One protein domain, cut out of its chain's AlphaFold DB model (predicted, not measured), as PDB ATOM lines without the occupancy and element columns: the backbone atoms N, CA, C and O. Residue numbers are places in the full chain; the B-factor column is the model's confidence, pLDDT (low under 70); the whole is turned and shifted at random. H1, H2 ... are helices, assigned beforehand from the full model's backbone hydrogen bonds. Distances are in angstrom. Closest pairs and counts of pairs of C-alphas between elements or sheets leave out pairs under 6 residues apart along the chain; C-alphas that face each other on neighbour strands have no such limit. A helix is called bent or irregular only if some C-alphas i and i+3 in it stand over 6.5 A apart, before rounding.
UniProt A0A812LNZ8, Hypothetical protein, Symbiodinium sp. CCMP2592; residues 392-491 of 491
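Overview. This is residues 392 to 491 of the 491 residues of the protein "Hypothetical protein" of Symbiodinium sp. CCMP2592 (UniProt A0A812LNZ8). Two helical hairpins, H3 with H4 and H6 with H7, stand side by side as a four-helix up-and-down bundle, each helix running against the one before. H1 and H2, nearly end to end, cover the side of the first hairpin away from the second; tiny H5 sits between H4 and H6 in the chain. There are 100 printed residues with seven named helices, H1 to H7, and no named strand: all helix. The whole is compact, radius of gyration of the C-alphas 12.8 A, spanning 33 by 27 by 22 A.

Arrangement. Start at H1, residues 400 to 410, close but not clearly touching H3, residues 422 to 435; their closest C-alphas, Ser 403 and Leu 435, are 6.5 A apart. H2, residues 413 to 419, only just touches the hub H4, residues 442 to 453, with 3 pairs of C-alphas within 8 A, closest Pro 414 and His 448 at 6.8 A. H3 and H4 form a hairpin at a shallow tilt of 19 degrees, closest C-alphas Leu 432 and Val 445, 6.1 A. H5, residues 459 to 462, is close but not clearly touching H6, residues 464 to 476 (closest C-alphas Arg 460 and Asp 467, 6.7 A). H6 touches H3 with residues 466 to 470 alone, closest C-alphas Ala 466 and Ser 430, 6.1 A. H7, residues 479 to 490, forms a hairpin with H6 and touches H4, the same way at 6 degrees, closest C-alphas Leu 488 and Thr 450, 5.8 A. Every O i to N i+4 pair is within hydrogen-bond range in H1, H3, H4 and H7, against 7 of 9 in H6 and 1 of 3 in H2, where 2 of 4 O i to N i+3 pairs are; H5 is too short for an i+4 pair.

Along the chain. Find C-alpha 400 at (129.288, -27.326, -8.129), where H1 begins. H2 is irregular: C-alphas 415 and 418 are 7.9 A apart. H3 measures 20.0 A, H6 19.4 A, and H7 ends at C-alpha 490, (112.872, -34.635, 16.382).

Size, cuts and confidence. The printed part has no cut, and its links are tight but for the short H3 to H4 link. Look for pLDDT under 70 at residues 395 to 396, 437 to 440 and 491.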
ATOM      1  N   LEU A 392     119.935 -21.073  -7.968       86.31
ATOM      2  CA  LEU A 392     119.201 -22.338  -7.892       86.31
ATOM      3  C   LEU A 392     117.885 -22.244  -8.682       86.31
ATOM      4  O   LEU A 392     116.806 -22.297  -8.086       86.31
ATOM      5  N   PRO A 393     117.916 -22.157 -10.022       77.06
ATOM      6  CA  PRO A 393     116.693 -22.207 -10.822       77.06
ATOM      7  C   PRO A 393     116.018 -23.578 -10.677       77.06
ATOM      8  O   PRO A 393     116.701 -24.592 -10.568       77.06
ATOM      9  N   GLU A 394     114.687 -23.625 -10.620       72.38
ATOM     10  CA  GLU A 394     113.901 -24.825 -10.255       72.38
ATOM     11  C   GLU A 394     114.138 -26.050 -11.153       72.38
ATOM     12  O   GLU A 394     113.950 -27.178 -10.706       72.38
ATOM     13  N   THR A 395     114.584 -25.841 -12.392       69.31
ATOM     14  CA  THR A 395     114.598 -26.866 -13.444       69.31
ATOM     15  C   THR A 395     115.986 -27.225 -13.971       69.31
ATOM     16  O   THR A 395     116.079 -28.067 -14.860       69.31
ATOM     17  N   ALA A 396     117.058 -26.587 -13.490       69.31
ATOM     18  CA  ALA A 396     118.407 -26.836 -14.003       69.31
ATOM     19  C   ALA A 396     119.235 -27.689 -13.039       69.31
ATOM     20  O   ALA A 396     119.135 -27.541 -11.819       69.31
ATOM     21  N   GLU A 397     120.101 -28.535 -13.600       73.69
ATOM     22  CA  GLU A 397     121.128 -29.227 -12.824       73.69
ATOM     23  C   GLU A 397     122.004 -28.208 -12.084       73.69
ATOM     24  O   GLU A 397     122.538 -27.256 -12.663       73.69
ATOM     25  N   ILE A 398     122.149 -28.406 -10.774       77.25
ATOM     26  CA  ILE A 398     122.925 -27.510  -9.927       77.25
ATOM     27  C   ILE A 398     124.403 -27.864 -10.098       77.25
ATOM     28  O   ILE A 398     124.883 -28.879  -9.592       77.25
ATOM     29  N   CYS A 399     125.157 -27.011 -10.788       82.75
ATOM     30  CA  CYS A 399     126.599 -27.197 -10.883       82.75
ATOM     31  C   CYS A 399     127.288 -26.928  -9.528       82.75
ATOM     32  O   CYS A 399     126.772 -26.231  -8.644       82.75
ATOM     33  N   LYS A 400     128.499 -27.472  -9.363       83.12
ATOM     34  CA  LYS A 400     129.288 -27.326  -8.129       83.12
ATOM     35  C   LYS A 400     129.579 -25.860  -7.784       83.12
ATOM     36  O   LYS A 400     129.530 -25.499  -6.611       83.12
ATOM     37  N   GLU A 401     129.846 -25.030  -8.791       84.12
ATOM     38  CA  GLU A 401     130.114 -23.601  -8.598       84.12
ATOM     39  C   GLU A 401     128.878 -22.874  -8.056       84.12
ATOM     40  O   GLU A 401     128.947 -22.216  -7.021       84.12
ATOM     41  N   ASN A 402     127.707 -23.090  -8.661       86.50
ATOM     42  CA  ASN A 402     126.456 -22.510  -8.170       86.50
ATOM     43  C   ASN A 402     126.141 -22.974  -6.743       86.50
ATOM     44  O   ASN A 402     125.783 -22.153  -5.903       86.50
ATOM     45  N   SER A 403     126.353 -24.258  -6.432       87.50
ATOM     46  CA  SER A 403     126.186 -24.787  -5.069       87.50
ATOM     47  C   SER A 403     127.048 -24.033  -4.051       87.50
ATOM     48  O   SER A 403     126.589 -23.668  -2.966       87.50
ATOM     49  N   TYR A 404     128.306 -23.764  -4.408       87.25
ATOM     50  CA  TYR A 404     129.230 -23.028  -3.557       87.25
ATOM     51  C   TYR A 404     128.796 -21.574  -3.348       87.25
ATOM     52  O   TYR A 404     128.798 -21.089  -2.214       87.25
ATOM     53  N   GLN A 405     128.376 -20.889  -4.411       87.25
ATOM     54  CA  GLN A 405     127.908 -19.503  -4.333       87.25
ATOM     55  C   GLN A 405     126.617 -19.372  -3.518       87.25
ATOM     56  O   GLN A 405     126.475 -18.457  -2.706       87.25
ATOM     57  N   VAL A 406     125.696 -20.327  -3.645       90.62
ATOM     58  CA  VAL A 406     124.477 -20.378  -2.825       90.62
ATOM     59  C   VAL A 406     124.834 -20.538  -1.353       90.62
ATOM     60  O   VAL A 406     124.293 -19.830  -0.502       90.62
ATOM     61  N   LEU A 407     125.785 -21.424  -1.038       90.31
ATOM     62  CA  LEU A 407     126.257 -21.575   0.331       90.31
ATOM     63  C   LEU A 407     126.847 -20.260   0.853       90.31
ATOM     64  O   LEU A 407     126.532 -19.868   1.975       90.31
ATOM     65  N   ARG A 408     127.635 -19.540   0.042       89.25
ATOM     66  CA  ARG A 408     128.186 -18.220   0.401       89.25
ATOM     67  C   ARG A 408     127.098 -17.204   0.712       89.25
ATOM     68  O   ARG A 408     127.182 -16.545   1.746       89.25
ATOM     69  N   CYS A 409     126.063 -17.136  -0.121       92.25
ATOM     70  CA  CYS A 409     124.898 -16.285   0.112       92.25
ATOM     71  C   CYS A 409     124.158 -16.665   1.403       92.25
ATOM     72  O   CYS A 409     123.586 -15.804   2.062       92.25
ATOM     73  N   SER A 410     124.196 -17.938   1.803       92.69
ATOM     74  CA  SER A 410     123.541 -18.386   3.031       92.69
ATOM     75  C   SER A 410     124.301 -18.028   4.316       92.69
ATOM     76  O   SER A 410     123.670 -17.922   5.359       92.69
ATOM     77  N   LEU A 411     125.621 -17.793   4.279       90.81
ATOM     78  CA  LEU A 411     126.442 -17.562   5.485       90.81
ATOM     79  C   LEU A 411     126.038 -16.343   6.344       90.81
ATOM     80  O   LEU A 411     126.184 -16.413   7.567       90.81
ATOM     81  N   PRO A 412     125.553 -15.219   5.780       89.81
ATOM     82  CA  PRO A 412     125.068 -14.095   6.581       89.81
ATOM     83  C   PRO A 412     123.687 -14.343   7.213       89.81
ATOM     84  O   PRO A 412     123.361 -13.717   8.220       89.81
ATOM     85  N   LEU A 413     122.876 -15.250   6.652       92.69
ATOM     86  CA  LEU A 413     121.478 -15.454   7.051       92.69
ATOM     87  C   LEU A 413     121.283 -15.987   8.487       92.69
ATOM     88  O   LEU A 413     120.362 -15.506   9.154       92.69
ATOM     89  N   PRO A 414     122.141 -16.877   9.033       91.75
ATOM     90  CA  PRO A 414     122.077 -17.292  10.432       91.75
ATOM     91  C   PRO A 414     122.034 -16.137  11.430       91.75
ATOM     92  O   PRO A 414     121.332 -16.198  12.438       91.75
ATOM     93  N   TRP A 415     122.750 -15.058  11.130       87.69
ATOM     94  CA  TRP A 415     122.858 -13.898  12.006       87.69
ATOM     95  C   TRP A 415     121.629 -12.981  11.952       87.69
ATOM     96  O   TRP A 415     121.426 -12.187  12.868       87.69
ATOM     97  N   VAL A 416     120.781 -13.108  10.923       88.50
ATOM     98  CA  VAL A 416     119.514 -12.365  10.789       88.50
ATOM     99  C   VAL A 416     118.279 -13.247  10.894       88.50
ATOM    100  O   VAL A 416     117.177 -12.753  10.680       88.50
ATOM    101  N   VAL A 417     118.414 -14.531  11.245       90.06
ATOM    102  CA  VAL A 417     117.306 -15.506  11.201       90.06
ATOM    103  C   VAL A 417     116.058 -15.041  11.963       90.06
ATOM    104  O   VAL A 417     114.934 -15.247  11.509       90.06
ATOM    105  N   ARG A 418     116.255 -14.336  13.085       84.00
ATOM    106  CA  ARG A 418     115.174 -13.781  13.917       84.00
ATOM    107  C   ARG A 418     114.467 -12.578  13.289       84.00
ATOM    108  O   ARG A 418     113.326 -12.307  13.634       84.00
ATOM    109  N   ALA A 419     115.138 -11.860  12.394       83.94
ATOM    110  CA  ALA A 419     114.578 -10.722  11.670       83.94
ATOM    111  C   ALA A 419     113.905 -11.123  10.353       83.94
ATOM    112  O   ALA A 419     113.238 -10.295   9.729       83.94
ATOM    113  N   LEU A 420     114.065 -12.379   9.927       89.94
ATOM    114  CA  LEU A 420     113.375 -12.906   8.759       89.94
ATOM    115  C   LEU A 420     111.872 -12.984   9.021       89.94
ATOM    116  O   LEU A 420     111.420 -13.372  10.098       89.94
ATOM    117  N   THR A 421     111.081 -12.674   8.003       91.31
ATOM    118  CA  THR A 421     109.660 -13.026   8.002       91.31
ATOM    119  C   THR A 421     109.491 -14.538   7.845       91.31
ATOM    120  O   THR A 421     110.382 -15.229   7.343       91.31
ATOM    121  N   LYS A 422     108.312 -15.063   8.200       91.50
ATOM    122  CA  LYS A 422     107.979 -16.478   7.976       91.50
ATOM    123  C   LYS A 422     108.185 -16.895   6.513       91.50
ATOM    124  O   LYS A 422     108.803 -17.920   6.253       91.50
ATOM    125  N   SER A 423     107.748 -16.060   5.566       92.81
ATOM    126  CA  SER A 423     107.918 -16.319   4.127       92.81
ATOM    127  C   SER A 423     109.393 -16.399   3.705       92.81
ATOM    128  O   SER A 423     109.776 -17.288   2.947       92.81
ATOM    129  N   GLN A 424     110.250 -15.529   4.249       93.94
ATOM    130  CA  GLN A 424     111.690 -15.543   3.981       93.94
ATOM    131  C   GLN A 424     112.360 -16.785   4.566       93.94
ATOM    132  O   GLN A 424     113.194 -17.390   3.894       93.94
ATOM    133  N   ARG A 425     111.975 -17.208   5.778       94.81
ATOM    134  CA  ARG A 425     112.467 -18.465   6.356       94.81
ATOM    135  C   ARG A 425     112.039 -19.676   5.529       94.81
ATOM    136  O   ARG A 425     112.878 -20.511   5.215       94.81
ATOM    137  N   GLN A 426     110.778 -19.740   5.101       94.25
ATOM    138  CA  GLN A 426     110.277 -20.810   4.228       94.25
ATOM    139  C   GLN A 426     111.028 -20.863   2.892       94.25
ATOM    140  O   GLN A 426     111.452 -21.939   2.469       94.25
ATOM    141  N   LYS A 427     111.262 -19.701   2.264       94.69
ATOM    142  CA  LYS A 427     112.087 -19.594   1.053       94.69
ATOM    143  C   LYS A 427     113.508 -20.100   1.310       94.69
ATOM    144  O   LYS A 427     114.032 -20.871   0.513       94.69
ATOM    145  N   TRP A 428     114.116 -19.709   2.430       95.62
ATOM    146  CA  TRP A 428     115.460 -20.155   2.789       95.62
ATOM    147  C   TRP A 428     115.532 -21.672   2.984       95.62
ATOM    148  O   TRP A 428     116.403 -22.312   2.401       95.62
ATOM    149  N   VAL A 429     114.588 -22.260   3.727       95.12
ATOM    150  CA  VAL A 429     114.498 -23.716   3.909       95.12
ATOM    151  C   VAL A 429     114.382 -24.423   2.558       95.12
ATOM    152  O   VAL A 429     115.147 -25.347   2.300       95.12
ATOM    153  N   SER A 430     113.486 -23.973   1.675       93.12
ATOM    154  CA  SER A 430     113.324 -24.569   0.342       93.12
ATOM    155  C   SER A 430     114.631 -24.554  -0.463       93.12
ATOM    156  O   SER A 430     115.024 -25.575  -1.028       93.12
ATOM    157  N   LEU A 431     115.360 -23.434  -0.451       93.25
ATOM    158  CA  LEU A 431     116.655 -23.314  -1.131       93.25
ATOM    159  C   LEU A 431     117.731 -24.224  -0.513       93.25
ATOM    160  O   LEU A 431     118.515 -24.827  -1.244       93.25
ATOM    161  N   LEU A 432     117.761 -24.364   0.817       93.06
ATOM    162  CA  LEU A 432     118.696 -25.253   1.517       93.06
ATOM    163  C   LEU A 432     118.414 -26.732   1.237       93.06
ATOM    164  O   LEU A 432     119.353 -27.489   1.021       93.06
ATOM    165  N   VAL A 433     117.145 -27.148   1.198       90.81
ATOM    166  CA  VAL A 433     116.777 -28.536   0.869       90.81
ATOM    167  C   VAL A 433     117.240 -28.901  -0.538       90.81
ATOM    168  O   VAL A 433     117.800 -29.975  -0.739       90.81
ATOM    169  N   ARG A 434     117.101 -27.984  -1.498       87.69
ATOM    170  CA  ARG A 434     117.607 -28.180  -2.864       87.69
ATOM    171  C   ARG A 434     119.133 -28.267  -2.920       87.69
ATOM    172  O   ARG A 434     119.674 -29.003  -3.736       87.69
ATOM    173  N   LEU A 435     119.827 -27.564  -2.026       88.12
ATOM    174  CA  LEU A 435     121.283 -27.627  -1.895       88.12
ATOM    175  C   LEU A 435     121.786 -28.914  -1.208       88.12
ATOM    176  O   LEU A 435     122.982 -29.174  -1.247       88.12
ATOM    177  N   LEU A 436     120.925 -29.734  -0.588       83.44
ATOM    178  CA  LEU A 436     121.342 -31.017   0.009       83.44
ATOM    179  C   LEU A 436     121.619 -32.123  -1.018       83.44
ATOM    180  O   LEU A 436     122.296 -33.099  -0.680       83.44
ATOM    181  N   ASP A 437     121.088 -31.979  -2.233       69.62
ATOM    182  CA  ASP A 437     121.247 -32.935  -3.333       69.62
ATOM    183  C   ASP A 437     122.729 -33.109  -3.757       69.62
ATOM    184  O   ASP A 437     123.220 -34.242  -3.838       69.62
ATOM    185  N   PRO A 438     123.539 -32.035  -3.888       62.31
ATOM    186  CA  PRO A 438     124.989 -32.178  -3.975       62.31
ATOM    187  C   PRO A 438     125.611 -32.587  -2.623       62.31
ATOM    188  O   PRO A 438     125.493 -31.903  -1.611       62.31
ATOM    189  N   LYS A 439     126.378 -33.693  -2.607       67.12
ATOM    190  CA  LYS A 439     127.061 -34.216  -1.394       67.12
ATOM    191  C   LYS A 439     128.031 -33.225  -0.739       67.12
ATOM    192  O   LYS A 439     128.310 -33.302   0.457       67.12
ATOM    193  N   SER A 440     128.593 -32.316  -1.527       66.81
ATOM    194  CA  SER A 440     129.450 -31.243  -1.036       66.81
ATOM    195  C   SER A 440     128.601 -30.248  -0.245       66.81
ATOM    196  O   SER A 440     127.660 -29.706  -0.804       66.81
ATOM    197  N   TYR A 441     128.970 -29.981   1.015       79.38
ATOM    198  CA  TYR A 441     128.365 -28.988   1.931       79.38
ATOM    199  C   TYR A 441     127.186 -29.440   2.811       79.38
ATOM    200  O   TYR A 441     126.628 -28.616   3.535       79.38
ATOM    201  N   GLN A 442     126.862 -30.736   2.848       84.88
ATOM    202  CA  GLN A 442     125.743 -31.259   3.648       84.88
ATOM    203  C   GLN A 442     125.793 -30.855   5.131       84.88
ATOM    204  O   GLN A 442     124.758 -30.508   5.689       84.88
ATOM    205  N   SER A 443     126.972 -30.828   5.764       87.19
ATOM    206  CA  SER A 443     127.106 -30.435   7.175       87.19
ATOM    207  C   SER A 443     126.632 -29.001   7.435       87.19
ATOM    208  O   SER A 443     125.763 -28.790   8.275       87.19
ATOM    209  N   THR A 444     127.134 -28.024   6.678       89.94
ATOM    210  CA  THR A 444     126.756 -26.610   6.833       89.94
ATOM    211  C   THR A 444     125.285 -26.378   6.486       89.94
ATOM    212  O   THR A 444     124.601 -25.599   7.148       89.94
ATOM    213  N   VAL A 445     124.761 -27.082   5.480       91.56
ATOM    214  CA  VAL A 445     123.337 -26.995   5.130       91.56
ATOM    215  C   VAL A 445     122.459 -27.539   6.260       91.56
ATOM    216  O   VAL A 445     121.481 -26.895   6.637       91.56
ATOM    217  N   ILE A 446     122.833 -28.674   6.857       91.38
ATOM    218  CA  ILE A 446     122.143 -29.250   8.020       91.38
ATOM    219  C   ILE A 446     122.213 -28.309   9.232       91.38
ATOM    220  O   ILE A 446     121.217 -28.155   9.939       91.38
ATOM    221  N   GLU A 447     123.348 -27.648   9.473       92.00
ATOM    222  CA  GLU A 447     123.484 -26.646  10.540       92.00
ATOM    223  C   GLU A 447     122.508 -25.478  10.343       92.00
ATOM    224  O   GLU A 447     121.801 -25.095  11.280       92.00
ATOM    225  N   HIS A 448     122.406 -24.947   9.119       94.31
ATOM    226  CA  HIS A 448     121.460 -23.876   8.796       94.31
ATOM    227  C   HIS A 448     119.997 -24.327   8.928       94.31
ATOM    228  O   HIS A 448     119.182 -23.597   9.493       94.31
ATOM    229  N   LEU A 449     119.660 -25.542   8.479       94.38
ATOM    230  CA  LEU A 449     118.324 -26.117   8.670       94.38
ATOM    231  C   LEU A 449     117.995 -26.295  10.158       94.38
ATOM    232  O   LEU A 449     116.905 -25.940  10.593       94.38
ATOM    233  N   THR A 450     118.950 -26.758  10.966       93.06
ATOM    234  CA  THR A 450     118.781 -26.905  12.423       93.06
ATOM    235  C   THR A 450     118.496 -25.571  13.096       93.06
ATOM    236  O   THR A 450     117.644 -25.487  13.980       93.06
ATOM    237  N   LEU A 451     119.181 -24.510  12.669       93.38
ATOM    238  CA  LEU A 451     118.910 -23.166  13.162       93.38
ATOM    239  C   LEU A 451     117.487 -22.709  12.815       93.38
ATOM    240  O   LEU A 451     116.821 -22.132  13.669       93.38
ATOM    241  N   LEU A 452     117.023 -22.977  11.591       94.00
ATOM    242  CA  LEU A 452     115.677 -22.617  11.136       94.00
ATOM    243  C   LEU A 452     114.584 -23.392  11.873       94.00
ATOM    244  O   LEU A 452     113.590 -22.790  12.269       94.00
ATOM    245  N   TRP A 453     114.791 -24.684  12.138       93.06
ATOM    246  CA  TRP A 453     113.864 -25.488  12.943       93.06
ATOM    247  C   TRP A 453     113.715 -24.946  14.365       93.06
ATOM    248  O   TRP A 453     112.624 -24.961  14.914       93.06
ATOM    249  N   ARG A 454     114.793 -24.409  14.945       90.88
ATOM    250  CA  ARG A 454     114.770 -23.783  16.278       90.88
ATOM    251  C   ARG A 454     114.213 -22.360  16.289       90.88
ATOM    252  O   ARG A 454     114.039 -21.798  17.367       90.88
ATOM    253  N   ALA A 455     114.043 -21.736  15.125       89.12
ATOM    254  CA  ALA A 455     113.618 -20.344  15.017       89.12
ATOM    255  C   ALA A 455     112.091 -20.174  14.951       89.12
ATOM    256  O   ALA A 455     111.622 -19.043  15.069       89.12
ATOM    257  N   ASP A 456     111.332 -21.256  14.757       88.62
ATOM    258  CA  ASP A 456     109.867 -21.256  14.733       88.62
ATOM    259  C   ASP A 456     109.304 -22.186  15.811       88.62
ATOM    260  O   ASP A 456     109.890 -23.224  16.102       88.62
ATOM    261  N   ASP A 457     108.142 -21.828  16.361       87.75
ATOM    262  CA  ASP A 457     107.485 -22.596  17.431       87.75
ATOM    263  C   ASP A 457     106.902 -23.929  16.933       87.75
ATOM    264  O   ASP A 457     106.847 -24.913  17.665       87.75
ATOM    265  N   ASP A 458     106.469 -23.966  15.669       89.88
ATOM    266  CA  ASP A 458     105.957 -25.163  14.996       89.88
ATOM    267  C   ASP A 458     106.635 -25.306  13.620       89.88
ATOM    268  O   ASP A 458     106.076 -24.907  12.580       89.88
ATOM    269  N   PRO A 459     107.881 -25.816  13.591       88.75
ATOM    270  CA  PRO A 459     108.657 -25.936  12.363       88.75
ATOM    271  C   PRO A 459     108.075 -27.001  11.428       88.75
ATOM    272  O   PRO A 459     108.105 -26.822  10.213       88.75
ATOM    273  N   ARG A 460     107.465 -28.070  11.959       88.31
ATOM    274  CA  ARG A 460     106.856 -29.136  11.143       88.31
ATOM    275  C   ARG A 460     105.692 -28.614  10.315       88.31
ATOM    276  O   ARG A 460     105.603 -28.913   9.126       88.31
ATOM    277  N   ARG A 461     104.828 -27.787  10.909       90.69
ATOM    278  CA  ARG A 461     103.746 -27.133  10.167       90.69
ATOM    279  C   ARG A 461     104.270 -26.028   9.258       90.69
ATOM    280  O   ARG A 461     103.812 -25.897   8.125       90.69
ATOM    281  N   SER A 462     105.221 -25.226   9.737       91.69
ATOM    282  CA  SER A 462     105.750 -24.085   8.978       91.69
ATOM    283  C   SER A 462     106.555 -24.506   7.746       91.69
ATOM    284  O   SER A 462     106.538 -23.786   6.747       91.69
ATOM    285  N   TYR A 463     107.187 -25.678   7.789       94.06
ATOM    286  CA  TYR A 463     108.054 -26.219   6.745       94.06
ATOM    287  C   TYR A 463     107.559 -27.561   6.189       94.06
ATOM    288  O   TYR A 463     108.360 -28.364   5.728       94.06
ATOM    289  N   ALA A 464     106.246 -27.812   6.191       92.94
ATOM    290  CA  ALA A 464     105.665 -29.120   5.856       92.94
ATOM    291  C   ALA A 464     106.072 -29.687   4.477       92.94
ATOM    292  O   ALA A 464     106.181 -30.899   4.308       92.94
ATOM    293  N   GLU A 465     106.284 -28.834   3.470       93.12
ATOM    294  CA  GLU A 465     106.814 -29.266   2.166       93.12
ATOM    295  C   GLU A 465     108.275 -29.715   2.278       93.12
ATOM    296  O   GLU A 465     108.623 -30.820   1.873       93.12
ATOM    297  N   ALA A 466     109.115 -28.893   2.902       92.56
ATOM    298  CA  ALA A 466     110.515 -29.219   3.119       92.56
ATOM    299  C   ALA A 466     110.689 -30.464   4.000       92.56
ATOM    300  O   ALA A 466     111.552 -31.282   3.714       92.56
ATOM    301  N   ASP A 467     109.851 -30.663   5.022       91.88
ATOM    302  CA  ASP A 467     109.884 -31.868   5.860       91.88
ATOM    303  C   ASP A 467     109.618 -33.142   5.041       91.88
ATOM    304  O   ASP A 467     110.344 -34.132   5.175       91.88
ATOM    305  N   ARG A 468     108.643 -33.098   4.119       91.31
ATOM    306  CA  ARG A 468     108.370 -34.201   3.182       91.31
ATOM    307  C   ARG A 468     109.557 -34.465   2.256       91.31
ATOM    308  O   ARG A 468     109.941 -35.620   2.072       91.31
ATOM    309  N   GLN A 469     110.172 -33.412   1.719       90.38
ATOM    310  CA  GLN A 469     111.353 -33.528   0.858       90.38
ATOM    311  C   GLN A 469     112.561 -34.105   1.613       90.38
ATOM    312  O   GLN A 469     113.208 -35.034   1.131       90.38
ATOM    313  N   LEU A 470     112.827 -33.637   2.835       89.94
ATOM    314  CA  LEU A 470     113.884 -34.166   3.700       89.94
ATOM    315  C   LEU A 470     113.648 -35.640   4.054       89.94
ATOM    316  O   LEU A 470     114.596 -36.428   4.093       89.94
ATOM    317  N   GLN A 471     112.392 -36.041   4.274       88.81
ATOM    318  CA  GLN A 471     112.039 -37.441   4.495       88.81
ATOM    319  C   GLN A 471     112.366 -38.305   3.273       88.81
ATOM    320  O   GLN A 471     112.983 -39.357   3.448       88.81
ATOM    321  N   ALA A 472     112.019 -37.861   2.063       87.81
ATOM    322  CA  ALA A 472     112.370 -38.565   0.830       87.81
ATOM    323  C   ALA A 472     113.897 -38.668   0.651       87.81
ATOM    324  O   ALA A 472     114.426 -39.762   0.456       87.81
ATOM    325  N   LEU A 473     114.630 -37.566   0.843       84.94
ATOM    326  CA  LEU A 473     116.097 -37.548   0.763       84.94
ATOM    327  C   LEU A 473     116.747 -38.505   1.772       84.94
ATOM    328  O   LEU A 473     117.713 -39.196   1.442       84.94
ATOM    329  N   SER A 474     116.205 -38.610   2.989       85.31
ATOM    330  CA  SER A 474     116.739 -39.503   4.025       85.31
ATOM    331  C   SER A 474     116.686 -40.992   3.654       85.31
ATOM    332  O   SER A 474     117.481 -41.779   4.173       85.31
ATOM    333  N   GLN A 475     115.779 -41.392   2.753       84.44
ATOM    334  CA  GLN A 475     115.650 -42.779   2.289       84.44
ATOM    335  C   GLN A 475     116.784 -43.182   1.341       84.44
ATOM    336  O   GLN A 475     117.127 -44.361   1.265       84.44
ATOM    337  N   HIS A 476     117.391 -42.204   0.665       80.19
ATOM    338  CA  HIS A 476     118.427 -42.410  -0.350       80.19
ATOM    339  C   HIS A 476     119.810 -41.889   0.082       80.19
ATOM    340  O   HIS A 476     120.787 -42.012  -0.653       80.19
ATOM    341  N   SER A 477     119.907 -41.325   1.288       81.19
ATOM    342  CA  SER A 477     121.129 -40.729   1.830       81.19
ATOM    343  C   SER A 477     122.011 -41.729   2.588       81.19
ATOM    344  O   SER A 477     121.546 -42.745   3.108       81.19
ATOM    345  N   GLY A 478     123.305 -41.408   2.705       81.19
ATOM    346  CA  GLY A 478     124.239 -42.142   3.566       81.19
ATOM    347  C   GLY A 478     123.851 -42.081   5.051       81.19
ATOM    348  O   GLY A 478     123.078 -41.214   5.467       81.19
ATOM    349  N   ARG A 479     124.405 -42.996   5.860       84.12
ATOM    350  CA  ARG A 479     124.058 -43.167   7.286       84.12
ATOM    351  C   ARG A 479     124.132 -41.855   8.080       84.12
ATOM    352  O   ARG A 479     123.178 -41.539   8.783       84.12
ATOM    353  N   ASP A 480     125.206 -41.088   7.915       82.12
ATOM    354  CA  ASP A 480     125.459 -39.879   8.712       82.12
ATOM    355  C   ASP A 480     124.444 -38.764   8.416       82.12
ATOM    356  O   ASP A 480     123.895 -38.144   9.326       82.12
ATOM    357  N   VAL A 481     124.125 -38.557   7.135       80.00
ATOM    358  CA  VAL A 481     123.113 -37.586   6.690       80.00
ATOM    359  C   VAL A 481     121.731 -38.010   7.164       80.00
ATOM    360  O   VAL A 481     120.975 -37.192   7.677       80.00
ATOM    361  N   LYS A 482     121.406 -39.301   7.043       84.81
ATOM    362  CA  LYS A 482     120.135 -39.852   7.521       84.81
ATOM    363  C   LYS A 482     119.958 -39.630   9.024       84.81
ATOM    364  O   LYS A 482     118.884 -39.216   9.450       84.81
ATOM    365  N   GLU A 483     120.998 -39.870   9.819       86.56
ATOM    366  CA  GLU A 483     120.965 -39.640  11.264       86.56
ATOM    367  C   GLU A 483     120.813 -38.151  11.606       86.56
ATOM    368  O   GLU A 483     120.025 -37.792  12.482       86.56
ATOM    369  N   ALA A 484     121.517 -37.272  10.897       85.69
ATOM    370  CA  ALA A 484     121.420 -35.834  11.105       85.69
ATOM    371  C   ALA A 484     120.033 -35.273  10.731       85.69
ATOM    372  O   ALA A 484     119.453 -34.509  11.503       85.69
ATOM    373  N   LEU A 485     119.460 -35.708   9.604       86.69
ATOM    374  CA  LEU A 485     118.096 -35.349   9.197       86.69
ATOM    375  C   LEU A 485     117.042 -35.909  10.157       86.69
ATOM    376  O   LEU A 485     116.044 -35.246  10.430       86.69
ATOM    377  N   PHE A 486     117.259 -37.103  10.709       87.00
ATOM    378  CA  PHE A 486     116.385 -37.649  11.744       87.00
ATOM    379  C   PHE A 486     116.408 -36.780  13.010       87.00
ATOM    380  O   PHE A 486     115.350 -36.410  13.513       87.00
ATOM    381  N   LYS A 487     117.598 -36.392  13.490       87.31
ATOM    382  CA  LYS A 487     117.751 -35.513  14.664       87.31
ATOM    383  C   LYS A 487     117.086 -34.153  14.460       87.31
ATOM    384  O   LYS A 487     116.393 -33.692  15.360       87.31
ATOM    385  N   LEU A 488     117.256 -33.553  13.280       87.06
ATOM    386  CA  LEU A 488     116.623 -32.284  12.909       87.06
ATOM    387  C   LEU A 488     115.101 -32.326  13.100       87.06
ATOM    388  O   LEU A 488     114.529 -31.401  13.660       87.06
ATOM    389  N   ARG A 489     114.457 -33.414  12.664       84.38
ATOM    390  CA  ARG A 489     112.994 -33.562  12.681       84.38
ATOM    391  C   ARG A 489     112.420 -33.912  14.056       84.38
ATOM    392  O   ARG A 489     111.202 -33.864  14.230       84.38
ATOM    393  N   MET A 490     113.265 -34.315  15.004       80.69
ATOM    394  CA  MET A 490     112.872 -34.635  16.382       80.69
ATOM    395  C   MET A 490     112.873 -33.412  17.309       80.69
ATOM    396  O   MET A 490     112.287 -33.497  18.385       80.69
ATOM    397  N   CYS A 491     113.533 -32.322  16.902       63.94
ATOM    398  CA  CYS A 491     113.374 -30.990  17.490       63.94
ATOM    399  C   CYS A 491     112.073 -30.361  16.990       63.94
ATOM    400  O   CYS A 491     111.458 -29.642  17.802       63.94
TER     401      CYS A 491